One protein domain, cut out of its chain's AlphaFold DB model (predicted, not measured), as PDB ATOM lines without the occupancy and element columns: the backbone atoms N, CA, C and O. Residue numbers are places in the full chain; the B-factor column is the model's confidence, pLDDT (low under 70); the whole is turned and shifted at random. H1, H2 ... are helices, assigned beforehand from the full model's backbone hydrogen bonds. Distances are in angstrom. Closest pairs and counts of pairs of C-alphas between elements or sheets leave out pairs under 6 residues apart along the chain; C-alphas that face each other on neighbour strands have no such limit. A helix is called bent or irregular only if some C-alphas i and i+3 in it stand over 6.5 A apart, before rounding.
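This is residues 7 to 86 of the 659 residues of an uncharacterized protein of Myxococcales bacterium (UniProt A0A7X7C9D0). H4, the longest helix, forms a small triangular cluster with H1 and H3, each touching the other two, and the very short H2 sits beside H3. A long link with no named element, residues 35 to 61, leaves this cluster and folds back to it, and its tip, residues 43 to 48, sticks out like an arm. The printed part has 80 residues with four named helices, H1 to H4 in chain order, and no named strand. The class is all helix, though under half of the residues, 37 of 80, are in named elements. The whole is compact, with a radius of gyration of the C-alphas of 13.0 A and spans of 37, 26 and 21 A.

H4, residues 73 to 84, measures 13.5 A and ends with C-alpha 84 at (27.312, -28.711, -1.186). It is irregular: C-alphas 75 and 78 are 7.7 A apart. H3 is residues 62 to 71, 14.1 A. H1, residues 16 to 26, measures 15.7 A from C-alpha 16 at (29.045, -33.129, -4.707). H2 is residues 31 to 34.

H3 is the hub. H3 and H4 form a helical hairpin, opposite ways at 38 degrees, only just a steep tilt; H4 touches H3 with residues 76 to 80 alone, closest at C-alphas Ala 69 and Tyr 76, 5.8 A. H4 touches H1 with residues 79 to 84 alone, closest at C-alphas Pro 16 and Thr 83, 5.8 A. H1 touches H3 at a steep tilt of 55 degrees, closest at C-alphas Tyr 17 and Lys 62, 5.7 A. H2 and H3 only just touch, with 3 pairs of C-alphas within 8 A, the closest those of Ile 34 and Tyr 68, 6.0 A. H1 and H2 are near each other; H2 and H4 are apart. Every O i to N i+4 pair is within hydrogen-bond range in H1 and H3, and 6 of 8 in H4; H2 is too short for one.

The C-alphas farthest apart, Ala 26 and Tyr 44, are 39.2 A apart. The printed part has no cut. The link from H2 to H3 is long; in it residues 38 to 39 pair antiparallel with 52 to 53. Mean pLDDT of the printed part is 87.1, with residues 43 to 44 under 70.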
ATOM      1  N   TYR A   7      31.145 -32.714 -24.317       85.25
ATOM      2  CA  TYR A   7      31.719 -32.026 -23.160       85.25
ATOM      3  C   TYR A   7      32.546 -32.963 -22.275       85.25
ATOM      4  O   TYR A   7      32.231 -34.147 -22.119       85.25
ATOM      5  N   ARG A   8      33.617 -32.426 -21.678       88.56
ATOM      6  CA  ARG A   8      34.467 -33.143 -20.718       88.56
ATOM      7  C   ARG A   8      34.318 -32.553 -19.317       88.56
ATOM      8  O   ARG A   8      34.735 -31.429 -19.083       88.56
ATOM      9  N   TYR A   9      33.852 -33.341 -18.354       88.19
ATOM     10  CA  TYR A   9      33.800 -32.921 -16.949       88.19
ATOM     11  C   TYR A   9      35.158 -33.119 -16.256       88.19
ATOM     12  O   TYR A   9      35.817 -34.149 -16.438       88.19
ATOM     13  N   LEU A  10      35.596 -32.127 -15.477       84.62
ATOM     14  CA  LEU A  10      36.899 -32.114 -14.791       84.62
ATOM     15  C   LEU A  10      36.828 -32.545 -13.312       84.62
ATOM     16  O   LEU A  10      37.753 -32.289 -12.544       84.62
ATOM     17  N   PHE A  11      35.749 -33.215 -12.912       81.62
ATOM     18  CA  PHE A  11      35.513 -33.724 -11.558       81.62
ATOM     19  C   PHE A  11      34.919 -35.143 -11.597       81.62
ATOM     20  O   PHE A  11      34.370 -35.570 -12.613       81.62
ATOM     21  N   ASP A  12      35.087 -35.895 -10.503       79.56
ATOM     22  CA  ASP A  12      34.580 -37.271 -10.351       79.56
ATOM     23  C   ASP A  12      33.042 -37.289 -10.234       79.56
ATOM     24  O   ASP A  12      32.438 -36.359  -9.708       79.56
ATOM     25  N   GLY A  13      32.400 -38.381 -10.654       76.44
ATOM     26  CA  GLY A  13      30.970 -38.621 -10.455       76.44
ATOM     27  C   GLY A  13      30.549 -38.746  -8.983       76.44
ATOM     28  O   GLY A  13      29.383 -38.531  -8.661       76.44
ATOM     29  N   ASN A  14      31.473 -39.044  -8.060       80.06
ATOM     30  CA  ASN A  14      31.179 -39.003  -6.618       80.06
ATOM     31  C   ASN A  14      31.261 -37.595  -6.010       80.06
ATOM     32  O   ASN A  14      30.905 -37.419  -4.840       80.06
ATOM     33  N   ASP A  15      31.739 -36.608  -6.768       83.88
ATOM     34  CA  ASP A  15      31.904 -35.241  -6.296       83.88
ATOM     35  C   ASP A  15      30.520 -34.579  -6.066       83.88
ATOM     36  O   ASP A  15      29.628 -34.699  -6.912       83.88
ATOM     37  N   PRO A  16      30.285 -33.874  -4.941       85.81
ATOM     38  CA  PRO A  16      29.045 -33.129  -4.707       85.81
ATOM     39  C   PRO A  16      28.638 -32.175  -5.843       85.81
ATOM     40  O   PRO A  16      27.440 -31.981  -6.073       85.81
ATOM     41  N   TYR A  17      29.605 -31.623  -6.582       88.56
ATOM     42  CA  TYR A  17      29.354 -30.768  -7.743       88.56
ATOM     43  C   TYR A  17      28.764 -31.541  -8.932       88.56
ATOM     44  O   TYR A  17      27.999 -30.965  -9.703       88.56
ATOM     45  N   HIS A  18      29.011 -32.851  -9.040       89.00
ATOM     46  CA  HIS A  18      28.347 -33.700 -10.032       89.00
ATOM     47  C   HIS A  18      26.845 -33.811  -9.771       89.00
ATOM     48  O   HIS A  18      26.050 -33.650 -10.688       89.00
ATOM     49  N   ARG A  19      26.431 -33.967  -8.510       89.62
ATOM     50  CA  ARG A  19      24.997 -33.990  -8.159       89.62
ATOM     51  C   ARG A  19      24.320 -32.651  -8.424       89.62
ATOM     52  O   ARG A  19      23.154 -32.610  -8.801       89.62
ATOM     53  N   LEU A  20      25.036 -31.546  -8.200       92.25
ATOM     54  CA  LEU A  20      24.540 -30.220  -8.561       92.25
ATOM     55  C   LEU A  20      24.351 -30.112 -10.081       92.25
ATOM     56  O   LEU A  20      23.295 -29.665 -10.513       92.25
ATOM     57  N   LEU A  21      25.316 -30.584 -10.874       93.50
ATOM     58  CA  LEU A  21      25.216 -30.643 -12.334       93.50
ATOM     59  C   LEU A  21      24.025 -31.499 -12.805       93.50
ATOM     60  O   LEU A  21      23.245 -31.036 -13.629       93.50
ATOM     61  N   GLU A  22      23.825 -32.695 -12.242       92.88
ATOM     62  CA  GLU A  22      22.667 -33.552 -12.554       92.88
ATOM     63  C   GLU A  22      21.335 -32.833 -12.292       92.88
ATOM     64  O   GLU A  22      20.397 -32.943 -13.083       92.88
ATOM     65  N   HIS A  23      21.252 -32.062 -11.202       93.94
ATOM     66  CA  HIS A  23      20.085 -31.231 -10.907       93.94
ATOM     67  C   HIS A  23      19.878 -30.117 -11.944       93.94
ATOM     68  O   HIS A  23      18.737 -29.878 -12.335       93.94
ATOM     69  N   LEU A  24      20.947 -29.459 -12.404       95.25
ATOM     70  CA  LEU A  24      20.862 -28.444 -13.462       95.25
ATOM     71  C   LEU A  24      20.373 -29.059 -14.785       95.25
ATOM     72  O   LEU A  24      19.466 -28.518 -15.418       95.25
ATOM     73  N   HIS A  25      20.913 -30.217 -15.175       95.44
ATOM     74  CA  HIS A  25      20.506 -30.929 -16.392       95.44
ATOM     75  C   HIS A  25      19.060 -31.428 -16.332       95.44
ATOM     76  O   HIS A  25      18.330 -31.311 -17.316       95.44
ATOM     77  N   ALA A  26      18.617 -31.946 -15.183       94.38
ATOM     78  CA  ALA A  26      17.224 -32.356 -14.978       94.38
ATOM     79  C   ALA A  26      16.238 -31.186 -15.157       94.38
ATOM     80  O   ALA A  26      15.103 -31.386 -15.589       94.38
ATOM     81  N   ASP A  27      16.705 -29.970 -14.881       93.62
ATOM     82  CA  ASP A  27      15.979 -28.717 -15.052       93.62
ATOM     83  C   ASP A  27      16.103 -28.110 -16.463       93.62
ATOM     84  O   ASP A  27      15.565 -27.027 -16.715       93.62
ATOM     85  N   GLY A  28      16.778 -28.802 -17.385       94.56
ATOM     86  CA  GLY A  28      16.923 -28.417 -18.789       94.56
ATOM     87  C   GLY A  28      18.095 -27.485 -19.093       94.56
ATOM     88  O   GLY A  28      18.189 -27.020 -20.226       94.56
ATOM     89  N   VAL A  29      18.978 -27.215 -18.125       95.75
ATOM     90  CA  VAL A  29      20.208 -26.444 -18.364       95.75
ATOM     91  C   VAL A  29      21.152 -27.276 -19.222       95.75
ATOM     92  O   VAL A  29      21.404 -28.443 -18.927       95.75
ATOM     93  N   THR A  30      21.678 -26.684 -20.285       94.19
ATOM     94  CA  THR A  30      22.622 -27.342 -21.194       94.19
ATOM     95  C   THR A  30      24.070 -27.144 -20.749       94.19
ATOM     96  O   THR A  30      24.402 -26.168 -20.080       94.19
ATOM     97  N   ASP A  31      24.965 -28.042 -21.164       93.31
ATOM     98  CA  ASP A  31      26.406 -27.873 -20.928       93.31
ATOM     99  C   ASP A  31      26.954 -26.578 -21.559       93.31
ATOM    100  O   ASP A  31      27.822 -25.936 -20.976       93.31
ATOM    101  N   GLU A  32      26.394 -26.134 -22.691       92.56
ATOM    102  CA  GLU A  32      26.729 -24.852 -23.334       92.56
ATOM    103  C   GLU A  32      26.359 -23.639 -22.470       92.56
ATOM    104  O   GLU A  32      27.030 -22.607 -22.495       92.56
ATOM    105  N   GLU A  33      25.300 -23.743 -21.665       93.12
ATOM    106  CA  GLU A  33      24.930 -22.689 -20.722       93.12
ATOM    107  C   GLU A  33      25.839 -22.640 -19.492       93.12
ATOM    108  O   GLU A  33      25.981 -21.568 -18.899       93.12
ATOM    109  N   ILE A  34      26.441 -23.773 -19.124       92.75
ATOM    110  CA  ILE A  34      27.355 -23.895 -17.983       92.75
ATOM    111  C   ILE A  34      28.780 -23.498 -18.384       92.75
ATOM    112  O   ILE A  34      29.435 -22.797 -17.617       92.75
ATOM    113  N   ASP A  35      29.225 -23.857 -19.592       92.44
ATOM    114  CA  ASP A  35      30.531 -23.522 -20.194       92.44
ATOM    115  C   ASP A  35      30.614 -22.045 -20.643       92.44
ATOM    116  O   ASP A  35      30.970 -21.685 -21.769       92.44
ATOM    117  N   ARG A  36      30.219 -21.146 -19.739       90.25
ATOM    118  CA  ARG A  36      30.396 -19.694 -19.853       90.25
ATOM    119  C   ARG A  36      31.610 -19.211 -19.069       90.25
ATOM    120  O   ARG A  36      31.864 -18.007 -19.055       90.25
ATOM    121  N   GLY A  37      32.352 -20.127 -18.450       89.31
ATOM    122  CA  GLY A  37      33.461 -19.821 -17.570       89.31
ATOM    123  C   GLY A  37      33.029 -19.317 -16.197       89.31
ATOM    124  O   GLY A  37      31.848 -19.157 -15.884       89.31
ATOM    125  N   PHE A  38      34.027 -19.041 -15.367       87.12
ATOM    126  CA  PHE A  38      33.856 -18.450 -14.043       87.12
ATOM    127  C   PHE A  38      34.683 -17.172 -13.915       87.12
ATOM    128  O   PHE A  38      35.804 -17.074 -14.423       87.12
ATOM    129  N   CYS A  39      34.127 -16.178 -13.223       83.50
ATOM    130  CA  CYS A  39      34.799 -14.904 -12.989       83.50
ATOM    131  C   CYS A  39      35.935 -15.077 -11.978       83.50
ATOM    132  O   CYS A  39      35.736 -15.653 -10.906       83.50
ATOM    133  N   GLN A  40      37.107 -14.524 -12.280       77.31
ATOM    134  CA  GLN A  40      38.174 -14.306 -11.303       77.31
ATOM    135  C   GLN A  40      38.104 -12.891 -10.736       77.31
ATOM    136  O   GLN A  40      37.486 -12.006 -11.326       77.31
ATOM    137  N   ILE A  41      38.728 -12.670  -9.581       71.25
ATOM    138  CA  ILE A  41      38.976 -11.309  -9.102       71.25
ATOM    139  C   ILE A  41      40.286 -10.833  -9.707       71.25
ATOM    140  O   ILE A  41      41.319 -11.472  -9.521       71.25
ATOM    141  N   ASP A  42      40.245  -9.697 -10.401       70.62
ATOM    142  CA  ASP A  42      41.458  -8.989 -10.797       70.62
ATOM    143  C   ASP A  42      41.786  -7.933  -9.747       70.62
ATOM    144  O   ASP A  42      41.330  -6.788  -9.779       70.62
ATOM    145  N   TYR A  43      42.603  -8.342  -8.788       65.44
ATOM    146  CA  TYR A  43      43.033  -7.481  -7.701       65.44
ATOM    147  C   TYR A  43      43.894  -6.288  -8.154       65.44
ATOM    148  O   TYR A  43      44.075  -5.335  -7.391       65.44
ATOM    149  N   TYR A  44      44.377  -6.299  -9.398       61.34
ATOM    150  CA  TYR A  44      45.117  -5.195 -10.000       61.34
ATOM    151  C   TYR A  44      44.224  -4.162 -10.684       61.34
ATOM    152  O   TYR A  44      44.707  -3.097 -11.073       61.34
ATOM    153  N   ARG A  45      42.921  -4.436 -10.804       70.56
ATOM    154  CA  ARG A  45      41.947  -3.526 -11.411       70.56
ATOM    155  C   ARG A  45      40.777  -3.249 -10.466       70.56
ATOM    156  O   ARG A  45      39.682  -3.784 -10.648       70.56
ATOM    157  N   PRO A  46      40.983  -2.402  -9.440       74.88
ATOM    158  CA  PRO A  46      39.909  -1.989  -8.549       74.88
ATOM    159  C   PRO A  46      38.697  -1.449  -9.312       74.88
ATOM    160  O   PRO A  46      38.831  -0.610 -10.200       74.88
ATOM    161  N   GLY A  47      37.503  -1.893  -8.930       78.00
ATOM    162  CA  GLY A  47      36.247  -1.484  -9.560       78.00
ATOM    163  C   GLY A  47      35.960  -2.110 -10.930       78.00
ATOM    164  O   GLY A  47      34.945  -1.763 -11.540       78.00
ATOM    165  N   GLU A  48      36.788  -3.039 -11.410       83.25
ATOM    166  CA  GLU A  48      36.548  -3.792 -12.643       83.25
ATOM    167  C   GLU A  48      36.244  -5.265 -12.350       83.25
ATOM    168  O   GLU A  48      36.755  -5.853 -11.398       83.25
ATOM    169  N   TRP A  49      35.390  -5.869 -13.178       84.06
ATOM    170  CA  TRP A  49      35.220  -7.321 -13.174       84.06
ATOM    171  C   TRP A  49      36.506  -7.973 -13.675       84.06
ATOM    172  O   TRP A  49      37.067  -7.529 -14.679       84.06
ATOM    173  N   GLY A  50      36.958  -9.022 -12.992       78.88
ATOM    174  CA  GLY A  50      38.128  -9.763 -13.441       78.88
ATOM    175  C   GLY A  50      37.844 -10.640 -14.664       78.88
ATOM    176  O   GLY A  50      36.710 -10.719 -15.150       78.88
ATOM    177  N   PRO A  51      38.890 -11.285 -15.204       82.44
ATOM    178  CA  PRO A  51      38.768 -12.112 -16.393       82.44
ATOM    179  C   PRO A  51      37.893 -13.344 -16.137       82.44
ATOM    180  O   PRO A  51      37.838 -13.875 -15.026       82.44
ATOM    181  N   VAL A  52      37.241 -13.813 -17.199       88.50
ATOM    182  CA  VAL A  52      36.497 -15.076 -17.211       88.50
ATOM    183  C   VAL A  52      37.436 -16.188 -17.681       88.50
ATOM    184  O   VAL A  52      38.032 -16.081 -18.753       88.50
ATOM    185  N   GLU A  53      37.579 -17.244 -16.879       85.25
ATOM    186  CA  GLU A  53      38.382 -18.433 -17.200       85.25
ATOM    187  C   GLU A  53      37.461 -19.613 -17.551       85.25
ATOM    188  O   GLU A  53      36.391 -19.748 -16.963       85.25
ATOM    189  N   GLY A  54      37.870 -20.457 -18.503       84.19
ATOM    190  CA  GLY A  54      37.160 -21.693 -18.873       84.19
ATOM    191  C   GLY A  54      36.089 -21.549 -19.957       84.19
ATOM    192  O   GLY A  54      35.731 -22.539 -20.563       84.19
ATOM    193  N   ALA A  55      35.651 -20.330 -20.288       89.62
ATOM    194  CA  ALA A  55      34.529 -20.128 -21.205       89.62
ATOM    195  C   ALA A  55      34.724 -20.749 -22.603       89.62
ATOM    196  O   ALA A  55      35.679 -20.413 -23.314       89.62
ATOM    197  N   GLN A  56      33.733 -21.534 -23.029       88.94
ATOM    198  CA  GLN A  56      33.618 -22.155 -24.351       88.94
ATOM    199  C   GLN A  56      34.791 -23.085 -24.696       88.94
ATOM    200  O   GLN A  56      35.159 -23.225 -25.870       88.94
ATOM    201  N   ASP A  57      35.410 -23.706 -23.689       90.12
ATOM    202  CA  ASP A  57      36.549 -24.608 -23.880       90.12
ATOM    203  C   ASP A  57      36.148 -26.099 -23.963       90.12
ATOM    204  O   ASP A  57      37.010 -26.969 -24.161       90.12
ATOM    205  N   PHE A  58      34.837 -26.383 -23.893       89.62
ATOM    206  CA  PHE A  58      34.220 -27.714 -23.850       89.62
ATOM    207  C   PHE A  58      34.624 -28.553 -22.625       89.62
ATOM    208  O   PHE A  58      34.496 -29.789 -22.639       89.62
ATOM    209  N   ARG A  59      35.123 -27.922 -21.555       90.81
ATOM    210  CA  ARG A  59      35.524 -28.574 -20.308       90.81
ATOM    211  C   ARG A  59      34.837 -27.917 -19.121       90.81
ATOM    212  O   ARG A  59      35.192 -26.824 -18.726       90.81
ATOM    213  N   ILE A  60      33.943 -28.654 -18.474       89.38
ATOM    214  CA  ILE A  60      33.192 -28.128 -17.333       89.38
ATOM    215  C   ILE A  60      33.920 -28.449 -16.023       89.38
ATOM    216  O   ILE A  60      34.111 -29.617 -15.659       89.38
ATOM    217  N   ASP A  61      34.309 -27.400 -15.299       87.94
ATOM    218  CA  ASP A  61      34.865 -27.431 -13.941       87.94
ATOM    219  C   ASP A  61      33.759 -27.238 -12.879       87.94
ATOM    220  O   ASP A  61      32.730 -26.603 -13.116       87.94
ATOM    221  N   LYS A  62      33.982 -27.742 -11.657       90.06
ATOM    222  CA  LYS A  62      33.123 -27.495 -10.485       90.06
ATOM    223  C   LYS A  62      32.830 -26.003 -10.253       90.06
ATOM    224  O   LYS A  62      31.747 -25.660  -9.783       90.06
ATOM    225  N   ARG A  63      33.778 -25.119 -10.583       88.25
ATOM    226  CA  ARG A  63      33.645 -23.661 -10.459       88.25
ATOM    227  C   ARG A  63      32.612 -23.095 -11.419       88.25
ATOM    228  O   ARG A  63      31.859 -22.229 -11.003       88.25
ATOM    229  N   GLU A  64      32.521 -23.607 -12.641       91.06
ATOM    230  CA  GLU A  64      31.524 -23.170 -13.629       91.06
ATOM    231  C   GLU A  64      30.126 -23.650 -13.257       91.06
ATOM    232  O   GLU A  64      29.168 -22.878 -13.295       91.06
ATOM    233  N   VAL A  65      30.021 -24.896 -12.778       93.19
ATOM    234  CA  VAL A  65      28.766 -25.431 -12.231       93.19
ATOM    235  C   VAL A  65      28.266 -24.548 -11.081       93.19
ATOM    236  O   VAL A  65      27.083 -24.204 -11.025       93.19
ATOM    237  N   LEU A  66      29.163 -24.143 -10.174       92.56
ATOM    238  CA  LEU A  66      28.807 -23.273  -9.054       92.56
ATOM    239  C   LEU A  66      28.537 -21.830  -9.477       92.56
ATOM    240  O   LEU A  66      27.620 -21.225  -8.933       92.56
ATOM    241  N   GLU A  67      29.302 -21.284 -10.421       93.31
ATOM    242  CA  GLU A  67      29.095 -19.944 -10.981       93.31
ATOM    243  C   GLU A  67      27.686 -19.837 -11.566       93.31
ATOM    244  O   GLU A  67      26.927 -18.946 -11.180       93.31
ATOM    245  N   TYR A  68      27.289 -20.806 -12.397       95.31
ATOM    246  CA  TYR A  68      25.952 -20.851 -12.976       95.31
ATOM    247  C   TYR A  68      24.868 -20.986 -11.901       95.31
ATOM    248  O   TYR A  68      23.899 -20.218 -11.883       95.31
ATOM    249  N   ALA A  69      25.015 -21.947 -10.983       94.56
ATOM    250  CA  ALA A  69      24.017 -22.193  -9.948       94.56
ATOM    251  C   ALA A  69      23.857 -20.987  -9.005       94.56
ATOM    252  O   ALA A  69      22.732 -20.609  -8.673       94.56
ATOM    253  N   ALA A  70      24.963 -20.353  -8.601       91.31
ATOM    254  CA  ALA A  70      24.965 -19.202  -7.704       91.31
ATOM    255  C   ALA A  70      24.450 -17.924  -8.388       91.31
ATOM    256  O   ALA A  70      23.720 -17.161  -7.758       91.31
ATOM    257  N   ALA A  71      24.745 -17.705  -9.674       91.75
ATOM    258  CA  ALA A  71      24.142 -16.615 -10.446       91.75
ATOM    259  C   ALA A  71      22.610 -16.764 -10.549       91.75
ATOM    260  O   ALA A  71      21.876 -15.779 -10.574       91.75
ATOM    261  N   ASN A  72      22.117 -18.006 -10.523       93.00
ATOM    262  CA  ASN A  72      20.698 -18.360 -10.546       93.00
ATOM    263  C   ASN A  72      20.163 -18.761  -9.154       93.00
ATOM    264  O   ASN A  72      19.257 -19.594  -9.033       93.00
ATOM    265  N   TRP A  73      20.706 -18.166  -8.083       88.69
ATOM    266  CA  TRP A  73      20.421 -18.556  -6.695       88.69
ATOM    267  C   TRP A  73      18.929 -18.563  -6.335       88.69
ATOM    268  O   TRP A  73      18.519 -19.397  -5.533       88.69
ATOM    269  N   LYS A  74      18.097 -17.698  -6.940       87.62
ATOM    270  CA  LYS A  74      16.637 -17.670  -6.701       87.62
ATOM    271  C   LYS A  74      15.972 -19.021  -6.978       87.62
ATOM    272  O   LYS A  74      14.967 -19.341  -6.360       87.62
ATOM    273  N   LYS A  75      16.538 -19.807  -7.899       89.88
ATOM    274  CA  LYS A  75      16.067 -21.150  -8.247       89.88
ATOM    275  C   LYS A  75      16.867 -22.244  -7.538       89.88
ATOM    276  O   LYS A  75      16.289 -23.218  -7.065       89.88
ATOM    277  N   TYR A  76      18.190 -22.092  -7.457       91.62
ATOM    278  CA  TYR A  76      19.077 -23.184  -7.043       91.62
ATOM    279  C   TYR A  76      19.595 -23.104  -5.604       91.62
ATOM    280  O   TYR A  76      20.263 -24.042  -5.177       91.62
ATOM    281  N   ALA A  77      19.271 -22.069  -4.819       87.62
ATOM    282  CA  ALA A  77      19.706 -21.961  -3.420       87.62
ATOM    283  C   ALA A  77      19.421 -23.233  -2.586       87.62
ATOM    284  O   ALA A  77      20.368 -23.773  -2.011       87.62
ATOM    285  N   PRO A  78      18.197 -23.809  -2.579       87.00
ATOM    286  CA  PRO A  78      17.928 -25.040  -1.829       87.00
ATOM    287  C   PRO A  78      18.764 -26.238  -2.295       87.00
ATOM    288  O   PRO A  78      19.131 -27.096  -1.491       87.00
ATOM    289  N   VAL A  79      19.061 -26.305  -3.597       89.31
ATOM    290  CA  VAL A  79      19.869 -27.377  -4.184       89.31
ATOM    291  C   VAL A  79      21.321 -27.222  -3.750       89.31
ATOM    292  O   VAL A  79      21.881 -28.185  -3.241       89.31
ATOM    293  N   ILE A  80      21.886 -26.015  -3.858       89.69
ATOM    294  CA  ILE A  80      23.245 -25.675  -3.414       89.69
ATOM    295  C   ILE A  80      23.440 -26.042  -1.938       89.69
ATOM    296  O   ILE A  80      24.398 -26.744  -1.607       89.69
ATOM    297  N   GLU A  81      22.526 -25.634  -1.048       87.12
ATOM    298  CA  GLU A  81      22.666 -25.945   0.382       87.12
ATOM    299  C   GLU A  81      22.601 -27.450   0.652       87.12
ATOM    300  O   GLU A  81      23.317 -27.964   1.511       87.12
ATOM    301  N   LYS A  82      21.738 -28.170  -0.073       86.50
ATOM    302  CA  LYS A  82      21.540 -29.611   0.109       86.50
ATOM    303  C   LYS A  82      22.710 -30.432  -0.431       86.50
ATOM    304  O   LYS A  82      23.070 -31.432   0.187       86.50
ATOM    305  N   THR A  83      23.253 -30.072  -1.594       87.94
ATOM    306  CA  THR A  83      24.309 -30.844  -2.262       87.94
ATOM    307  C   THR A  83      25.688 -30.495  -1.725       87.94
ATOM    308  O   THR A  83      26.460 -31.406  -1.433       87.94
ATOM    309  N   LEU A  84      25.983 -29.203  -1.557       84.50
ATOM    310  CA  LEU A  84      27.312 -28.711  -1.186       84.50
ATOM    311  C   LEU A  84      27.438 -28.359   0.301       84.50
ATOM    312  O   LEU A  84      28.547 -28.152   0.783       84.50
ATOM    313  N   GLY A  85      26.327 -28.244   1.036       80.25
ATOM    314  CA  GLY A  85      26.341 -27.763   2.423       80.25
ATOM    315  C   GLY A  85      26.621 -26.261   2.562       80.25
ATOM    316  O   GLY A  85      26.697 -25.757   3.680       80.25
ATOM    317  N   MET A  86      26.762 -25.539   1.445       80.50
ATOM    318  CA  MET A  86      27.031 -24.103   1.414       80.50
ATOM    319  C   MET A  86      25.747 -23.311   1.630       80.50
ATOM    320  O   MET A  86      24.787 -23.456   0.882       80.50
TER     321      MET A  86